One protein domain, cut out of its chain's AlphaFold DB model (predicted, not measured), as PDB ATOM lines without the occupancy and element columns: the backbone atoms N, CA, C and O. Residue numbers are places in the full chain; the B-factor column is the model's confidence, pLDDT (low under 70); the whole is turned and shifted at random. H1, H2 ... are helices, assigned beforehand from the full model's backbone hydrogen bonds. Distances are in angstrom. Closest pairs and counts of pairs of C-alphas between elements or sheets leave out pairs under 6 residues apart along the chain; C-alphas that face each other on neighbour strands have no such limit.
ATOM      1  N   ALA A  91      22.461  -6.726  22.852       95.69
ATOM      2  CA  ALA A  91      23.699  -6.754  23.622       95.69
ATOM      3  C   ALA A  91      23.456  -7.295  25.046       95.69
ATOM      4  O   ALA A  91      22.374  -7.094  25.603       95.69
ATOM      5  N   PRO A  92      24.464  -7.914  25.693       95.62
ATOM      6  CA  PRO A  92      24.325  -8.418  27.063       95.62
ATOM      7  C   PRO A  92      24.112  -7.310  28.110       95.62
ATOM      8  O   PRO A  92      23.656  -7.596  29.215       95.62
ATOM      9  N   SER A  93      24.414  -6.054  27.766       95.25
ATOM     10  CA  SER A  93      24.209  -4.871  28.608       95.25
ATOM     11  C   SER A  93      22.818  -4.238  28.476       95.25
ATOM     12  O   SER A  93      22.527  -3.280  29.192       95.25
ATOM     13  N   PHE A  94      21.953  -4.738  27.583       97.62
ATOM     14  CA  PHE A  94      20.613  -4.178  27.390       97.62
ATOM     15  C   PHE A  94      19.752  -4.295  28.652       97.62
ATOM     16  O   PHE A  94      19.684  -5.331  29.317       97.62
ATOM     17  N   THR A  95      19.018  -3.224  28.938       98.06
ATOM     18  CA  THR A  95      17.938  -3.198  29.924       98.06
ATOM     19  C   THR A  95      16.715  -3.977  29.423       98.06
ATOM     20  O   THR A  95      16.548  -4.230  28.230       98.06
ATOM     21  N   VAL A  96      15.795  -4.337  30.327       98.25
ATOM     22  CA  VAL A  96      14.563  -5.061  29.951       98.25
ATOM     23  C   VAL A  96      13.734  -4.323  28.881       98.25
ATOM     24  O   VAL A  96      13.301  -4.986  27.939       98.25
ATOM     25  N   PRO A  97      13.517  -2.992  28.942       98.62
ATOM     26  CA  PRO A  97      12.832  -2.270  27.865       98.62
ATOM     27  C   PRO A  97      13.544  -2.349  26.507       98.62
ATOM     28  O   PRO A  97      12.878  -2.474  25.479       98.62
ATOM     29  N   GLU A  98      14.879  -2.316  26.485       98.44
ATOM     30  CA  GLU A  98      15.665  -2.445  25.249       98.44
ATOM     31  C   GLU A  98      15.573  -3.861  24.668       98.44
ATOM     32  O   GLU A  98      15.394  -4.017  23.459       98.44
ATOM     33  N   LEU A  99      15.598  -4.890  25.523       98.62
ATOM     34  CA  LEU A  99      15.360  -6.278  25.116       98.62
ATOM     35  C   LEU A  99      13.955  -6.464  24.533       98.62
ATOM     36  O   LEU A  99      13.814  -7.046  23.460       98.62
ATOM     37  N   LEU A 100      12.921  -5.934  25.195       98.62
ATOM     38  CA  LEU A 100      11.540  -5.999  24.705       98.62
ATOM     39  C   LEU A 100      11.387  -5.322  23.341       98.62
ATOM     40  O   LEU A 100      10.698  -5.856  22.477       98.62
ATOM     41  N   LYS A 101      12.053  -4.181  23.123       98.38
ATOM     42  CA  LYS A 101      12.073  -3.518  21.815       98.38
ATOM     43  C   LYS A 101      12.766  -4.384  20.756       98.38
ATOM     44  O   LYS A 101      12.179  -4.639  19.714       98.38
ATOM     45  N   SER A 102      13.970  -4.884  21.042       97.75
ATOM     46  CA  SER A 102      14.757  -5.703  20.103       97.75
ATOM     47  C   SER A 102      14.037  -6.995  19.679       97.75
ATOM     48  O   SER A 102      14.100  -7.396  18.512       97.75
ATOM     49  N   PHE A 103      13.325  -7.640  20.611       98.44
ATOM     50  CA  PHE A 103      12.479  -8.805  20.331       98.44
ATOM     51  C   PHE A 103      11.200  -8.406  19.583       98.44
ATOM     52  O   PHE A 103      10.841  -9.054  18.598       98.44
ATOM     53  N   GLY A 104      10.568  -7.294  19.971       98.19
ATOM     54  CA  GLY A 104       9.388  -6.746  19.303       98.19
ATOM     55  C   GLY A 104       9.626  -6.396  17.832       98.19
ATOM     56  O   GLY A 104       8.768  -6.679  17.001       98.19
ATOM     57  N   ASP A 105      10.819  -5.905  17.480       96.94
ATOM     58  CA  ASP A 105      11.232  -5.645  16.087       96.94
ATOM     59  C   ASP A 105      11.251  -6.926  15.218       96.94
ATOM     60  O   ASP A 105      11.307  -6.861  13.989       96.94
ATOM     61  N   ARG A 106      11.190  -8.105  15.851       96.38
ATOM     62  CA  ARG A 106      11.119  -9.436  15.222       96.38
ATOM     63  C   ARG A 106       9.773 -10.126  15.459       96.38
ATOM     64  O   ARG A 106       9.670 -11.331  15.237       96.38
ATOM     65  N   ASN A 107       8.754  -9.376  15.881       97.94
ATOM     66  CA  ASN A 107       7.428  -9.874  16.258       97.94
ATOM     67  C   ASN A 107       7.458 -10.928  17.381       97.94
ATOM     68  O   ASN A 107       6.633 -11.838  17.382       97.94
ATOM     69  N   LEU A 108       8.402 -10.806  18.317       98.38
ATOM     70  CA  LEU A 108       8.476 -11.640  19.516       98.38
ATOM     71  C   LEU A 108       8.030 -10.832  20.732       98.38
ATOM     72  O   LEU A 108       8.438  -9.680  20.911       98.38
ATOM     73  N   ASP A 109       7.186 -11.426  21.566       98.38
ATOM     74  CA  ASP A 109       6.606 -10.751  22.719       98.38
ATOM     75  C   ASP A 109       7.424 -10.955  24.013       98.38
ATOM     76  O   ASP A 109       8.554 -11.454  24.030       98.38
ATOM     77  N   LYS A 110       6.861 -10.524  25.148       98.50
ATOM     78  CA  LYS A 110       7.495 -10.686  26.461       98.50
ATOM     79  C   LYS A 110       7.652 -12.160  26.860       98.50
ATOM     80  O   LYS A 110       8.639 -12.496  27.516       98.50
ATOM     81  N   ALA A 111       6.679 -13.011  26.541       98.62
ATOM     82  CA  ALA A 111       6.748 -14.434  26.846       98.62
ATOM     83  C   ALA A 111       7.841 -15.107  26.005       98.62
ATOM     84  O   ALA A 111       8.605 -15.909  26.550       98.62
ATOM     85  N   ASP A 112       7.988 -14.710  24.740       98.62
ATOM     86  CA  ASP A 112       9.075 -15.165  23.871       98.62
ATOM     87  C   ASP A 112      10.444 -14.743  24.409       98.62
ATOM     88  O   ASP A 112      11.340 -15.579  24.521       98.62
ATOM     89  N   LEU A 113      10.608 -13.475  24.813       98.62
ATOM     90  CA  LEU A 113      11.855 -12.980  25.408       98.62
ATOM     91  C   LEU A 113      12.277 -13.817  26.621       98.62
ATOM     92  O   LEU A 113      13.428 -14.250  26.710       98.62
ATOM     93  N   VAL A 114      11.356 -14.055  27.558       98.50
ATOM     94  CA  VAL A 114      11.648 -14.836  28.770       98.50
ATOM     95  C   VAL A 114      11.970 -16.288  28.414       98.50
ATOM     96  O   VAL A 114      12.951 -16.834  28.918       98.50
ATOM     97  N   SER A 115      11.190 -16.898  27.520       97.06
ATOM     98  CA  SER A 115      11.361 -18.301  27.130       97.06
ATOM     99  C   SER A 115      12.678 -18.530  26.384       97.06
ATOM    100  O   SER A 115      13.432 -19.440  26.728       97.06
ATOM    101  N   LEU A 116      13.005 -17.674  25.411       97.12
ATOM    102  CA  LEU A 116      14.228 -17.774  24.609       97.12
ATOM    103  C   LEU A 116      15.485 -17.412  25.408       97.12
ATOM    104  O   LEU A 116      16.539 -18.000  25.171       97.12
ATOM    105  N   SER A 117      15.381 -16.537  26.413       98.12
ATOM    106  CA  SER A 117      16.484 -16.288  27.357       98.12
ATOM    107  C   SER A 117      16.872 -17.543  28.151       98.12
ATOM    108  O   SER A 117      18.013 -17.661  28.600       98.12
ATOM    109  N   GLY A 118      15.959 -18.515  28.284       95.19
ATOM    110  CA  GLY A 118      16.234 -19.826  28.873       95.19
ATOM    111  C   GLY A 118      17.308 -20.632  28.130       95.19
ATOM    112  O   GLY A 118      17.924 -21.511  28.731       95.19
ATOM    113  N   ALA A 119      17.616 -20.295  26.870       94.56
ATOM    114  CA  ALA A 119      18.735 -20.885  26.133       94.56
ATOM    115  C   ALA A 119      20.092 -20.673  26.833       94.56
ATOM    116  O   ALA A 119      21.010 -21.463  26.637       94.56
ATOM    117  N   HIS A 120      20.213 -19.666  27.708       96.00
ATOM    118  CA  HIS A 120      21.405 -19.445  28.533       96.00
ATOM    119  C   HIS A 120      21.568 -20.448  29.693       96.00
ATOM    120  O   HIS A 120      22.529 -20.347  30.451       96.00
ATOM    121  N   SER A 121      20.670 -21.428  29.846       93.56
ATOM    122  CA  SER A 121      20.817 -22.503  30.839       93.56
ATOM    123  C   SER A 121      21.984 -23.461  30.542       93.56
ATOM    124  O   SER A 121      22.378 -24.230  31.418       93.56
ATOM    125  N   PHE A 122      22.530 -23.441  29.326       90.75
ATOM    126  CA  PHE A 122      23.720 -24.187  28.921       90.75
ATOM    127  C   PHE A 122      24.574 -23.327  27.985       90.75
ATOM    128  O   PHE A 122      24.074 -22.454  27.280       90.75
ATOM    129  N   GLY A 123      25.881 -23.583  27.965       91.38
ATOM    130  CA  GLY A 123      26.838 -22.812  27.177       91.38
ATOM    131  C   GLY A 123      27.886 -22.129  28.047       91.38
ATOM    132  O   GLY A 123      28.149 -22.548  29.173       91.38
ATOM    133  N   ILE A 124      28.528 -21.115  27.477       94.31
ATOM    134  CA  ILE A 124      29.619 -20.356  28.088       94.31
ATOM    135  C   ILE A 124      29.507 -18.890  27.668       94.31
ATOM    136  O   ILE A 124      28.965 -18.592  26.605       94.31
ATOM    137  N   ALA A 125      30.063 -17.993  28.475       95.00
ATOM    138  CA  ALA A 125      30.190 -16.575  28.161       95.00
ATOM    139  C   ALA A 125      31.625 -16.108  28.435       95.00
ATOM    140  O   ALA A 125      32.318 -16.665  29.288       95.00
ATOM    141  N   HIS A 126      32.067 -15.076  27.718       94.12
ATOM    142  CA  HIS A 126      33.351 -14.427  27.973       94.12
ATOM    143  C   HIS A 126      33.206 -13.367  29.067       94.12
ATOM    144  O   HIS A 126      32.178 -12.697  29.137       94.12
ATOM    145  N   CYS A 127      34.250 -13.160  29.880       94.75
ATOM    146  CA  CYS A 127      34.230 -12.164  30.960       94.75
ATOM    147  C   CYS A 127      33.833 -10.767  30.468       94.75
ATOM    148  O   CYS A 127      33.069 -10.083  31.135       94.75
ATOM    149  N   SER A 128      34.284 -10.369  29.276       92.12
ATOM    150  CA  SER A 128      33.960  -9.072  28.667       92.12
ATOM    151  C   SER A 128      32.462  -8.834  28.449       92.12
ATOM    152  O   SER A 128      32.056  -7.692  28.284       92.12
ATOM    153  N   SER A 129      31.640  -9.886  28.428       93.56
ATOM    154  CA  SER A 129      30.189  -9.776  28.256       93.56
ATOM    155  C   SER A 129      29.448  -9.393  29.539       93.56
ATOM    156  O   SER A 129      28.261  -9.095  29.462       93.56
ATOM    157  N   PHE A 130      30.095  -9.465  30.707       94.50
ATOM    158  CA  PHE A 130      29.430  -9.233  31.996       94.50
ATOM    159  C   PHE A 130      30.334  -8.634  33.084       94.50
ATOM    160  O   PHE A 130      29.890  -8.457  34.218       94.50
ATOM    161  N   SER A 131      31.604  -8.344  32.785       94.12
ATOM    162  CA  SER A 131      32.558  -7.812  33.763       94.12
ATOM    163  C   SER A 131      32.173  -6.432  34.293       94.12
ATOM    164  O   SER A 131      32.526  -6.105  35.416       94.12
ATOM    165  N   ASP A 132      31.428  -5.646  33.517       92.25
ATOM    166  CA  ASP A 132      30.851  -4.353  33.911       92.25
ATOM    167  C   ASP A 132      29.831  -4.468  35.056       92.25
ATOM    168  O   ASP A 132      29.563  -3.496  35.760       92.25
ATOM    169  N   ARG A 133      29.276  -5.667  35.268       94.12
ATOM    170  CA  ARG A 133      28.317  -5.960  36.342       94.12
ATOM    171  C   ARG A 133      28.998  -6.234  37.680       94.12
ATOM    172  O   ARG A 133      28.312  -6.343  38.696       94.12
ATOM    173  N   PHE A 134      30.324  -6.346  37.687       90.94
ATOM    174  CA  PHE A 134      31.119  -6.423  38.901       90.94
ATOM    175  C   PHE A 134      31.829  -5.086  39.099       90.94
ATOM    176  O   PHE A 134      32.612  -4.645  38.263       90.94
ATOM    177  N   THR A 135      31.544  -4.425  40.217       78.19
ATOM    178  CA  THR A 135      32.404  -3.348  40.719       78.19
ATOM    179  C   THR A 135      33.556  -3.978  41.515       78.19
ATOM    180  O   THR A 135      33.356  -5.065  42.066       78.19
ATOM    181  N   PRO A 136      34.758  -3.370  41.543       63.31
ATOM    182  CA  PRO A 136      35.812  -3.777  42.470       63.31
ATOM    183  C   PRO A 136      35.362  -3.681  43.931       63.31
ATOM    184  O   PRO A 136      34.582  -2.748  44.242       63.31
TER     185      PRO A 136
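What this domain is: This is residues 91 to 136 of the 136 residues of the protein "Peroxidase" of Triticum monococcum (UniProt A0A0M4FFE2). Two helices, H2 and the shorter H1, make a loose V whose arms meet near the tight link between them, and a long tail, residues 122 to 136, runs from the far end of H2 across the open side of the V. Residues 117 to 127, of which 117 to 121 belong to H2, stand free. The printed part has 46 residues with two named helices, H1 then H2, and no named strand; the class is all helix, though under half of the residues, 21 of 46, are in named elements. The whole is loose, with a radius of gyration of the C-alphas of 12.4 A, and only just elongated, spanning 38 by 22 by 13 A.

How they stand to each other: Start with the longest helix, H2, residues 110 to 121, and look from its residues 110 to 113, which alone touch H1, residues 96 to 104. The closest C-alphas of the two are those of Leu 100 and Lys 110, 6.4 A apart. Their lines are about perpendicular, at 77 degrees, and their centres are 12.2 A apart. Along the backbone of H1 you will find each O i to N i+4 pair within hydrogen-bond range; in H2 it is 4 of 8.

Where its parts are: Find C-alpha 110 at (7.495, -10.686, 26.461); from there H2 runs 18.3 A to C-alpha 121 at (20.817, -22.503, 30.839). Then go to C-alpha 96 at (14.563, -5.061, 29.951), where H1 begins; it runs 12.0 A to C-alpha 104.

The domain as a whole: The two C-alphas farthest apart are those of Asn 107 and Pro 136, 39.1 A. The link from H1 to H2 is tight, and the printed part has no cut. Pro 136, the chain's last residue, is the one printed residue of this model with a pLDDT under 70; the mean of the printed part is 95.1.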